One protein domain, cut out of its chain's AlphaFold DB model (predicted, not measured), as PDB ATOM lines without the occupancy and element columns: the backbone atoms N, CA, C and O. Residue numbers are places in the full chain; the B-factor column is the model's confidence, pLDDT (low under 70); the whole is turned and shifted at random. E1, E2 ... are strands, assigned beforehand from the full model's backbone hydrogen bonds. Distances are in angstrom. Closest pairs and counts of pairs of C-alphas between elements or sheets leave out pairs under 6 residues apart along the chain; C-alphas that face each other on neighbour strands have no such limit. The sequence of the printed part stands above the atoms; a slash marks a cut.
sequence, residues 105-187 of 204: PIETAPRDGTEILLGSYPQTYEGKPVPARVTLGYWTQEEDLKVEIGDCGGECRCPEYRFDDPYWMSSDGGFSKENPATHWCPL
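Overview. This is residues 105 to 187 of the 204 residues of an uncharacterized protein of Methylobacterium sp. WL19 (UniProt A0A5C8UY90). A small, strongly twisted sheet of four strands, E7 E4 E1 E8, makes the body, and two hairpins reach away from it: a short one, E2 and E3, where E1 and E4 run on past the sheet, and a longer one, E5 and E6, which forms an arm and gives the model much of its length. The printed part has 83 residues with no named helix and eight strands, E1 to E8 in order along the chain; the class is all strand, though under half of the residues, 36 of 83, are in named elements. The sheet of four is antiparallel, as is each two-strand sheet. The whole is loose, with a radius of gyration of the C-alphas of 16.1 A, and elongated, spanning 51 by 32 by 18 A.

Arrangement. E1, residues 116 to 120, runs on into E2, residues 123 to 125, across a break of 2 residues at 80 degrees. E2 forms a hairpin with E3, residues 128 to 130, with N 123 and O 130 2.9 A apart. E3 runs on into E4, residues 133 to 139, at 74 degrees. E4 is the antiparallel neighbour of E1 at 132 degrees, with N 118 and O 135 2.8 A apart. E5, residues 146 to 151, and E6, residues 159 to 163, form a hairpin, with N 160 and O 150 2.8 A apart; both are apart from E1, E2, E3 and E4. E7, residues 168 to 170, is an edge strand antiparallel to E4 at 125 degrees, with N 169 and O 138 2.9 A apart. The pairing is staggered: E4 pairs with E1 over residues 133 to 137 and with E7 over 137 to 139. E8, residues 183 to 186, is the other edge strand, antiparallel to E1 at 157 degrees, with N 117 and O 185 2.9 A apart.

Along the chain. E1 begins at C-alpha 116, (155.064, 133.109, 3.888), and is 13.2 A long. E2 and E3 measure 6.5 and 6.4 A. E4, the longest strand by residues, measures 17.5 A and ends at C-alpha 139, (150.321, 126.505, -0.013). E5 measures 13.7 A, E6 13.0 A and E7 6.5 A. E8 measures 10.7 A and ends at C-alpha 186, (153.825, 137.265, 6.357).

Size, cuts and confidence. The two C-alphas farthest apart are those of Pro 122 and Glu 155, 51.6 A. The printed part has no cut. The link from E7 to E8, residues 171 to 182, is long. The mean pLDDT of the printed part is 94.6, and no printed residue is under 70.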
ATOM      1  N   PRO A 105     148.167 131.096  13.823       95.56
ATOM      2  CA  PRO A 105     147.952 129.671  13.582       95.56
ATOM      3  C   PRO A 105     147.961 129.353  12.087       95.56
ATOM      4  O   PRO A 105     147.372 130.079  11.288       95.56
ATOM      5  N   ILE A 106     148.605 128.256  11.692       96.75
ATOM      6  CA  ILE A 106     148.759 127.892  10.275       96.75
ATOM      7  C   ILE A 106     147.418 127.746   9.531       96.75
ATOM      8  O   ILE A 106     147.345 127.925   8.318       96.75
ATOM      9  N   GLU A 107     146.327 127.460  10.241       96.75
ATOM     10  CA  GLU A 107     144.988 127.353   9.667       96.75
ATOM     11  C   GLU A 107     144.453 128.685   9.115       96.75
ATOM     12  O   GLU A 107     143.565 128.644   8.260       96.75
ATOM     13  N   THR A 108     144.981 129.832   9.565       96.75
ATOM     14  CA  THR A 108     144.582 131.178   9.103       96.75
ATOM     15  C   THR A 108     145.411 131.689   7.925       96.75
ATOM     16  O   THR A 108     145.082 132.729   7.356       96.75
ATOM     17  N   ALA A 109     146.461 130.964   7.537       97.38
ATOM     18  CA  ALA A 109     147.374 131.378   6.482       97.38
ATOM     19  C   ALA A 109     146.707 131.448   5.095       97.38
ATOM     20  O   ALA A 109     145.807 130.651   4.792       97.38
ATOM     21  N   PRO A 110     147.164 132.358   4.212       97.50
ATOM     22  CA  PRO A 110     146.647 132.471   2.853       97.50
ATOM     23  C   PRO A 110     146.971 131.216   2.028       97.50
ATOM     24  O   PRO A 110     148.121 130.804   1.915       97.50
ATOM     25  N   ARG A 111     145.945 130.600   1.425       97.94
ATOM     26  CA  ARG A 111     146.062 129.367   0.614       97.94
ATOM     27  C   ARG A 111     146.111 129.625  -0.896       97.94
ATOM     28  O   ARG A 111     145.762 128.764  -1.698       97.94
ATOM     29  N   ASP A 112     146.513 130.827  -1.281       97.50
ATOM     30  CA  ASP A 112     146.557 131.314  -2.665       97.50
ATOM     31  C   ASP A 112     147.944 131.177  -3.318       97.50
ATOM     32  O   ASP A 112     148.166 131.687  -4.413       97.50
ATOM     33  N   GLY A 113     148.876 130.491  -2.649       97.19
ATOM     34  CA  GLY A 113     150.247 130.306  -3.125       97.19
ATOM     35  C   GLY A 113     151.184 131.449  -2.739       97.19
ATOM     36  O   GLY A 113     152.351 131.421  -3.116       97.19
ATOM     37  N   THR A 114     150.710 132.431  -1.967       97.44
ATOM     38  CA  THR A 114     151.569 133.470  -1.391       97.44
ATOM     39  C   THR A 114     152.670 132.845  -0.533       97.44
ATOM     40  O   THR A 114     152.400 132.032   0.353       97.44
ATOM     41  N   GLU A 115     153.917 133.258  -0.774       97.75
ATOM     42  CA  GLU A 115     155.047 132.878   0.070       97.75
ATOM     43  C   GLU A 115     154.947 133.541   1.447       97.75
ATOM     44  O   GLU A 115     154.722 134.747   1.582       97.75
ATOM     45  N   ILE A 116     155.151 132.734   2.480       97.69
ATOM     46  CA  ILE A 116     155.064 133.109   3.888       97.69
ATOM     47  C   ILE A 116     156.219 132.480   4.670       97.69
ATOM     48  O   ILE A 116     156.880 131.541   4.221       97.69
ATOM     49  N   LEU A 117     156.459 132.987   5.877       97.19
ATOM     50  CA  LEU A 117     157.264 132.278   6.862       97.19
ATOM     51  C   LEU A 117     156.401 131.192   7.500       97.19
ATOM     52  O   LEU A 117     155.324 131.476   8.015       97.19
ATOM     53  N   LEU A 118     156.898 129.965   7.495       97.69
ATOM     54  CA  LEU A 118     156.329 128.815   8.180       97.69
ATOM     55  C   LEU A 118     157.127 128.544   9.453       97.69
ATOM     56  O   LEU A 118     158.358 128.585   9.441       97.69
ATOM     57  N   GLY A 119     156.431 128.243  10.542       96.19
ATOM     58  CA  GLY A 119     157.018 128.032  11.858       96.19
ATOM     59  C   GLY A 119     156.465 126.788  12.539       96.19
ATOM     60  O   GLY A 119     155.296 126.434  12.372       96.19
ATOM     61  N   SER A 120     157.299 126.135  13.341       95.38
ATOM     62  CA  SER A 120     156.878 125.080  14.258       95.38
ATOM     63  C   SER A 120     157.541 125.216  15.625       95.38
ATOM     64  O   SER A 120     158.698 125.624  15.749       95.38
ATOM     65  N   TYR A 121     156.808 124.819  16.663       92.44
ATOM     66  CA  TYR A 121     157.379 124.559  17.986       92.44
ATOM     67  C   TYR A 121     158.286 123.318  17.953       92.44
ATOM     68  O   TYR A 121     158.246 122.570  16.974       92.44
ATOM     69  N   PRO A 122     159.083 123.054  19.006       92.31
ATOM     70  CA  PRO A 122     159.767 121.775  19.140       92.31
ATOM     71  C   PRO A 122     158.759 120.617  19.117       92.31
ATOM     72  O   PRO A 122     157.722 120.676  19.781       92.31
ATOM     73  N   GLN A 123     159.063 119.567  18.358       89.56
ATOM     74  CA  GLN A 123     158.203 118.392  18.183       89.56
ATOM     75  C   GLN A 123     158.991 117.100  18.429       89.56
ATOM     76  O   GLN A 123     160.204 117.113  18.628       89.56
ATOM     77  N   THR A 124     158.298 115.964  18.426       89.88
ATOM     78  CA  THR A 124     158.925 114.637  18.398       89.88
ATOM     79  C   THR A 124     158.542 113.957  17.092       89.88
ATOM     80  O   THR A 124     157.359 113.744  16.848       89.88
ATOM     81  N   TYR A 125     159.530 113.570  16.286       85.62
ATOM     82  CA  TYR A 125     159.334 112.820  15.046       85.62
ATOM     83  C   TYR A 125     160.107 111.503  15.123       85.62
ATOM     84  O   TYR A 125     161.294 111.494  15.445       85.62
ATOM     85  N   GLU A 126     159.422 110.378  14.904       89.25
ATOM     86  CA  GLU A 126     159.998 109.025  15.040       89.25
ATOM     87  C   GLU A 126     160.725 108.792  16.382       89.25
ATOM     88  O   GLU A 126     161.789 108.174  16.453       89.25
ATOM     89  N   GLY A 127     160.170 109.340  17.469       89.25
ATOM     90  CA  GLY A 127     160.758 109.250  18.809       89.25
ATOM     91  C   GLY A 127     162.021 110.095  19.012       89.25
ATOM     92  O   GLY A 127     162.625 110.035  20.082       89.25
ATOM     93  N   LYS A 128     162.427 110.889  18.017       92.06
ATOM     94  CA  LYS A 128     163.551 111.823  18.107       92.06
ATOM     95  C   LYS A 128     163.029 113.247  18.303       92.06
ATOM     96  O   LYS A 128     162.072 113.637  17.632       92.06
ATOM     97  N   PRO A 129     163.644 114.039  19.193       91.31
ATOM     98  CA  PRO A 129     163.291 115.443  19.326       91.31
ATOM     99  C   PRO A 129     163.689 116.201  18.053       91.31
ATOM    100  O   PRO A 129     164.809 116.067  17.558       91.31
ATOM    101  N   VAL A 130     162.766 117.009  17.545       90.56
ATOM    102  CA  VAL A 130     162.968 117.959  16.452       90.56
ATOM    103  C   VAL A 130     162.894 119.358  17.063       90.56
ATOM    104  O   VAL A 130     161.897 119.675  17.719       90.56
ATOM    105  N   PRO A 131     163.934 120.196  16.916       93.00
ATOM    106  CA  PRO A 131     163.908 121.547  17.462       93.00
ATOM    107  C   PRO A 131     162.842 122.402  16.766       93.00
ATOM    108  O   PRO A 131     162.386 122.075  15.669       93.00
ATOM    109  N   ALA A 132     162.479 123.523  17.394       93.44
ATOM    110  CA  ALA A 132     161.676 124.548  16.735       93.44
ATOM    111  C   ALA A 132     162.329 124.966  15.412       93.44
ATOM    112  O   ALA A 132     163.561 125.032  15.308       93.44
ATOM    113  N   ARG A 133     161.505 125.265  14.408       93.94
ATOM    114  CA  ARG A 133     161.980 125.595  13.064       93.94
ATOM    115  C   ARG A 133     161.199 126.756  12.480       93.94
ATOM    116  O   ARG A 133     159.997 126.864  12.691       93.94
ATOM    117  N   VAL A 134     161.895 127.574  11.694       95.56
ATOM    118  CA  VAL A 134     161.311 128.584  10.810       95.56
ATOM    119  C   VAL A 134     161.914 128.420   9.419       95.56
ATOM    120  O   VAL A 134     163.127 128.249   9.298       95.56
ATOM    121  N   THR A 135     161.085 128.454   8.380       96.69
ATOM    122  CA  THR A 135     161.530 128.438   6.979       96.69
ATOM    123  C   THR A 135     160.532 129.159   6.076       96.69
ATOM    124  O   THR A 135     159.484 129.601   6.541       96.69
ATOM    125  N   LEU A 136     160.866 129.310   4.798       97.75
ATOM    126  CA  LEU A 136     159.957 129.828   3.779       97.75
ATOM    127  C   LEU A 136     159.090 128.698   3.228       97.75
ATOM    128  O   LEU A 136     159.523 127.545   3.133       97.75
ATOM    129  N   GLY A 137     157.868 129.037   2.848       97.50
ATOM    130  CA  GLY A 137     156.983 128.103   2.183       97.50
ATOM    131  C   GLY A 137     155.709 128.753   1.681       97.50
ATOM    132  O   GLY A 137     155.495 129.951   1.848       97.50
ATOM    133  N   TYR A 138     154.871 127.943   1.052       97.88
ATOM    134  CA  TYR A 138     153.612 128.372   0.460       97.88
ATOM    135  C   TYR A 138     152.625 127.203   0.413       97.88
ATOM    136  O   TYR A 138     152.989 126.037   0.603       97.88
ATOM    137  N   TRP A 139     151.350 127.517   0.199       97.75
ATOM    138  CA  TRP A 139     150.321 126.505  -0.013       97.75
ATOM    139  C   TRP A 139     150.381 126.012  -1.455       97.75
ATOM    140  O   TRP A 139     150.224 126.816  -2.378       97.75
ATOM    141  N   THR A 140     150.577 124.708  -1.646       96.81
ATOM    142  CA  THR A 140     150.661 124.092  -2.977       96.81
ATOM    143  C   THR A 140     149.430 124.397  -3.822       96.81
ATOM    144  O   THR A 140     148.297 124.245  -3.352       96.81
ATOM    145  N   GLN A 141     149.657 124.775  -5.075       97.62
ATOM    146  CA  GLN A 141     148.635 124.982  -6.094       97.62
ATOM    147  C   GLN A 141     148.467 123.729  -6.964       97.62
ATOM    148  O   GLN A 141     149.235 122.777  -6.861       97.62
ATOM    149  N   GLU A 142     147.450 123.709  -7.831       95.50
ATOM    150  CA  GLU A 142     147.106 122.541  -8.664       95.50
ATOM    151  C   GLU A 142     148.294 121.996  -9.476       95.50
ATOM    152  O   GLU A 142     148.478 120.782  -9.557       95.50
ATOM    153  N   GLU A 143     149.138 122.879 -10.015       94.88
ATOM    154  CA  GLU A 143     150.335 122.473 -10.761       94.88
ATOM    155  C   GLU A 143     151.421 121.864  -9.861       94.88
ATOM    156  O   GLU A 143     152.116 120.948 -10.290       94.88
ATOM    157  N   ASP A 144     151.535 122.295  -8.600       94.44
ATOM    158  CA  ASP A 144     152.507 121.736  -7.644       94.44
ATOM    159  C   ASP A 144     152.111 120.330  -7.178       94.44
ATOM    160  O   ASP A 144     152.948 119.534  -6.754       94.44
ATOM    161  N   LEU A 145     150.814 120.021  -7.246       95.12
ATOM    162  CA  LEU A 145     150.246 118.733  -6.847       95.12
ATOM    163  C   LEU A 145     150.333 117.681  -7.948       95.12
ATOM    164  O   LEU A 145     150.002 116.517  -7.720       95.12
ATOM    165  N   LYS A 146     150.763 118.083  -9.142       96.44
ATOM    166  CA  LYS A 146     150.819 117.243 -10.325       96.44
ATOM    167  C   LYS A 146     152.105 116.421 -10.336       96.44
ATOM    168  O   LYS A 146     153.178 116.896 -10.695       96.44
ATOM    169  N   VAL A 147     151.980 115.145  -9.994       95.00
ATOM    170  CA  VAL A 147     153.089 114.187  -9.997       95.00
ATOM    171  C   VAL A 147     153.019 113.332 -11.254       95.00
ATOM    172  O   VAL A 147     152.031 112.632 -11.478       95.00
ATOM    173  N   GLU A 148     154.069 113.365 -12.074       95.88
ATOM    174  CA  GLU A 148     154.202 112.471 -13.226       95.88
ATOM    175  C   GLU A 148     154.437 111.033 -12.741       95.88
ATOM    176  O   GLU A 148     155.412 110.747 -12.044       95.88
ATOM    177  N   ILE A 149     153.519 110.127 -13.080       96.06
ATOM    178  CA  ILE A 149     153.557 108.714 -12.665       96.06
ATOM    179  C   ILE A 149     153.997 107.772 -13.792       96.06
ATOM    180  O   ILE A 149     154.153 106.572 -13.562       96.06
ATOM    181  N   GLY A 150     154.213 108.301 -14.996       94.19
ATOM    182  CA  GLY A 150     154.648 107.540 -16.158       94.19
ATOM    183  C   GLY A 150     154.052 108.083 -17.450       94.19
ATOM    184  O   GLY A 150     153.740 109.265 -17.555       94.19
ATOM    185  N   ASP A 151     153.885 107.195 -18.427       94.31
ATOM    186  CA  ASP A 151     153.202 107.478 -19.686       94.31
ATOM    187  C   ASP A 151     151.962 106.594 -19.846       94.31
ATOM    188  O   ASP A 151     151.841 105.551 -19.204       94.31
ATOM    189  N   CYS A 152     151.051 106.994 -20.733       92.38
ATOM    190  CA  CYS A 152     149.781 106.300 -20.951       92.38
ATOM    191  C   CYS A 152     149.892 104.895 -21.567       92.38
ATOM    192  O   CYS A 152     148.880 104.288 -21.918       92.38
ATOM    193  N   GLY A 153     151.109 104.391 -21.795       90.06
ATOM    194  CA  GLY A 153     151.379 103.098 -22.419       90.06
ATOM    195  C   GLY A 153     151.015 103.014 -23.905       90.06
ATOM    196  O   GLY A 153     151.263 101.986 -24.537       90.06
ATOM    197  N   GLY A 154     150.429 104.069 -24.481       93.69
ATOM    198  CA  GLY A 154     150.095 104.167 -25.900       93.69
ATOM    199  C   GLY A 154     151.277 104.609 -26.765       93.69
ATOM    200  O   GLY A 154     152.279 105.126 -26.273       93.69
ATOM    201  N   GLU A 155     151.139 104.475 -28.089       95.12
ATOM    202  CA  GLU A 155     152.151 104.929 -29.060       95.12
ATOM    203  C   GLU A 155     152.447 106.436 -28.941       95.12
ATOM    204  O   GLU A 155     153.564 106.877 -29.199       95.12
ATOM    205  N   CYS A 156     151.472 107.222 -28.476       92.75
ATOM    206  CA  CYS A 156     151.632 108.652 -28.234       92.75
ATOM    207  C   CYS A 156     152.501 109.000 -27.011       92.75
ATOM    208  O   CYS A 156     152.934 110.147 -26.927       92.75
ATOM    209  N   ARG A 157     152.765 108.053 -26.091       92.44
ATOM    210  CA  ARG A 157     153.609 108.239 -24.889       92.44
ATOM    211  C   ARG A 157     153.279 109.511 -24.088       92.44
ATOM    212  O   ARG A 157     154.175 110.165 -23.557       92.44
ATOM    213  N   CYS A 158     152.002 109.895 -24.031       95.00
ATOM    214  CA  CYS A 158     151.578 111.080 -23.286       95.00
ATOM    215  C   CYS A 158     151.838 110.876 -21.784       95.00
ATOM    216  O   CYS A 158     151.497 109.799 -21.288       95.00
ATOM    217  N   PRO A 159     152.372 111.878 -21.060       95.94
ATOM    218  CA  PRO A 159     152.567 111.770 -19.620       95.94
ATOM    219  C   PRO A 159     151.247 111.520 -18.882       95.94
ATOM    220  O   PRO A 159     150.235 112.169 -19.166       95.94
ATOM    221  N   GLU A 160     151.274 110.602 -17.923       96.56
ATOM    222  CA  GLU A 160     150.203 110.382 -16.958       96.56
ATOM    223  C   GLU A 160     150.544 111.050 -15.632       96.56
ATOM    224  O   GLU A 160     151.673 110.980 -15.142       96.56
ATOM    225  N   TYR A 161     149.533 111.676 -15.034       95.88
ATOM    226  CA  TYR A 161     149.683 112.420 -13.796       95.88
ATOM    227  C   TYR A 161     148.750 111.887 -12.719       95.88
ATOM    228  O   TYR A 161     147.596 111.542 -12.978       95.88
ATOM    229  N   ARG A 162     149.252 111.889 -11.489       95.75
ATOM    230  CA  ARG A 162     148.466 111.763 -10.265       95.75
ATOM    231  C   ARG A 162     148.477 113.111  -9.560       95.75
ATOM    232  O   ARG A 162     149.495 113.794  -9.569       95.75
ATOM    233  N   PHE A 163     147.361 113.461  -8.938       95.38
ATOM    234  CA  PHE A 163     147.250 114.668  -8.128       95.38
ATOM    235  C   PHE A 163     147.323 114.291  -6.651       95.38
ATOM    236  O   PHE A 163     146.601 113.392  -6.212       95.38
ATOM    237  N   ASP A 164     148.228 114.931  -5.915       95.31
ATOM    238  CA  ASP A 164     148.316 114.817  -4.459       95.31
ATOM    239  C   ASP A 164     147.355 115.788  -3.753       95.31
ATOM    240  O   ASP A 164     146.832 116.727  -4.357       95.31
ATOM    241  N   ASP A 165     147.094 115.546  -2.465       95.88
ATOM    242  CA  ASP A 165     146.296 116.456  -1.639       95.88
ATOM    243  C   ASP A 165     147.069 117.759  -1.371       95.88
ATOM    244  O   ASP A 165     148.274 117.688  -1.138       95.88
ATOM    245  N   PRO A 166     146.411 118.933  -1.317       95.31
ATOM    246  CA  PRO A 166     147.058 120.195  -0.965       95.31
ATOM    247  C   PRO A 166     147.757 120.177   0.403       95.31
ATOM    248  O   PRO A 166     147.196 119.698   1.393       95.31
ATOM    249  N   TYR A 167     148.951 120.766   0.481       95.69
ATOM    250  CA  TYR A 167     149.730 120.875   1.715       95.69
ATOM    251  C   TYR A 167     150.599 122.142   1.749       95.69
ATOM    252  O   TYR A 167     150.727 122.876   0.770       95.69
ATOM    253  N   TRP A 168     151.201 122.413   2.909       96.69
ATOM    254  CA  TRP A 168     152.222 123.453   3.045       96.69
ATOM    255  C   TRP A 168     153.562 122.926   2.547       96.69
ATOM    256  O   TRP A 168     154.179 122.082   3.201       96.69
ATOM    257  N   MET A 169     154.018 123.433   1.405       96.25
ATOM    258  CA  MET A 169     155.343 123.129   0.884       96.25
ATOM    259  C   MET A 169     156.368 124.061   1.526       96.25
ATOM    260  O   MET A 169     156.149 125.266   1.638       96.25
ATOM    261  N   SER A 170     157.501 123.499   1.943       96.50
ATOM    262  CA  SER A 170     158.639 124.254   2.472       96.50
ATOM    263  C   SER A 170     159.770 124.284   1.458       96.50
ATOM    264  O   SER A 170     160.085 123.259   0.852       96.50
ATOM    265  N   SER A 171     160.415 125.438   1.294       94.25
ATOM    266  CA  SER A 171     161.489 125.620   0.307       94.25
ATOM    267  C   SER A 171     162.724 124.757   0.590       94.25
ATOM    268  O   SER A 171     163.524 124.503  -0.306       94.25
ATOM    269  N   ASP A 172     162.894 124.301   1.831       93.81
ATOM    270  CA  ASP A 172     164.007 123.458   2.276       93.81
ATOM    271  C   ASP A 172     163.623 121.978   2.476       93.81
ATOM    272  O   ASP A 172     164.434 121.202   2.989       93.81
ATOM    273  N   GLY A 173     162.392 121.588   2.112       90.12
ATOM    274  CA  GLY A 173     161.859 120.233   2.307       90.12
ATOM    275  C   GLY A 173     161.719 119.821   3.777       90.12
ATOM    276  O   GLY A 173     161.678 118.635   4.095       90.12
ATOM    277  N   GLY A 174     161.725 120.787   4.692       86.62
ATOM    278  CA  GLY A 174     161.810 120.580   6.126       86.62
ATOM    279  C   GLY A 174     160.518 120.244   6.857       86.62
ATOM    280  O   GLY A 174     160.576 119.688   7.958       86.62
ATOM    281  N   PHE A 175     159.382 120.613   6.275       91.88
ATOM    282  CA  PHE A 175     158.056 120.292   6.787       91.88
ATOM    283  C   PHE A 175     157.472 119.102   6.026       91.88
ATOM    284  O   PHE A 175     157.528 119.050   4.798       91.88
ATOM    285  N   SER A 176     156.913 118.150   6.772       89.50
ATOM    286  CA  SER A 176     156.251 116.952   6.249       89.50
ATOM    287  C   SER A 176     154.891 116.767   6.921       89.50
ATOM    288  O   SER A 176     154.524 117.514   7.828       89.50
ATOM    289  N   LYS A 177     154.135 115.746   6.512       88.12
ATOM    290  CA  LYS A 177     152.861 115.404   7.159       88.12
ATOM    291  C   LYS A 177     153.037 115.042   8.639       88.12
ATOM    292  O   LYS A 177     152.147 115.278   9.448       88.12
ATOM    293  N   GLU A 178     154.181 114.470   8.983       88.12
ATOM    294  CA  GLU A 178     154.522 114.006  10.326       88.12
ATOM    295  C   GLU A 178     155.237 115.066  11.171       88.12
ATOM    296  O   GLU A 178     155.268 114.952  12.393       88.12
ATOM    297  N   ASN A 179     155.799 116.090  10.528       90.31
ATOM    298  CA  ASN A 179     156.341 117.283  11.167       90.31
ATOM    299  C   ASN A 179     155.788 118.519  10.439       90.31
ATOM    300  O   ASN A 179     156.505 119.111   9.625       90.31
ATOM    301  N   PRO A 180     154.505 118.869  10.650       94.44
ATOM    302  CA  PRO A 180     153.870 119.965   9.937       94.44
ATOM    303  C   PRO A 180     154.260 121.325  10.527       94.44
ATOM    304  O   PRO A 180     154.587 121.449  11.714       94.44
ATOM    305  N   ALA A 181     154.165 122.365   9.697       96.25
ATOM    306  CA  ALA A 181     154.138 123.740  10.180       96.25
ATOM    307  C   ALA A 181     152.907 123.939  11.075       96.25
ATOM    308  O   ALA A 181     151.833 123.415  10.784       96.25
ATOM    309  N   THR A 182     153.062 124.689  12.163       95.94
ATOM    310  CA  THR A 182     151.970 124.977  13.106       95.94
ATOM    311  C   THR A 182     151.600 126.454  13.140       95.94
ATOM    312  O   THR A 182     150.501 126.792  13.568       95.94
ATOM    313  N   HIS A 183     152.498 127.333  12.689       96.12
ATOM    314  CA  HIS A 183     152.297 128.780  12.667       96.12
ATOM    315  C   HIS A 183     152.797 129.362  11.352       96.12
ATOM    316  O   HIS A 183     153.631 128.761  10.667       96.12
ATOM    317  N   TRP A 184     152.327 130.559  11.032       97.19
ATOM    318  CA  TRP A 184     152.832 131.340   9.918       97.19
ATOM    319  C   TRP A 184     152.998 132.814  10.258       97.19
ATOM    320  O   TRP A 184     152.428 133.294  11.230       97.19
ATOM    321  N   CYS A 185     153.765 133.527   9.438       96.88
ATOM    322  CA  CYS A 185     153.898 134.979   9.472       96.88
ATOM    323  C   CYS A 185     154.083 135.495   8.031       96.88
ATOM    324  O   CYS A 185     154.736 134.816   7.227       96.88
ATOM    325  N   PRO A 186     153.525 136.660   7.652       96.31
ATOM    326  CA  PRO A 186     153.825 137.265   6.357       96.31
ATOM    327  C   PRO A 186     155.324 137.569   6.219       96.31
ATOM    328  O   PRO A 186     156.025 137.814   7.203       96.31
ATOM    329  N   LEU A 187     155.826 137.595   4.981       95.06
ATOM    330  CA  LEU A 187     157.193 138.050   4.734       95.06
ATOM    331  C   LEU A 187     157.363 139.505   5.194       95.06
ATOM    332  O   LEU A 187     156.473 140.330   4.957       95.06
TER     333      LEU A 187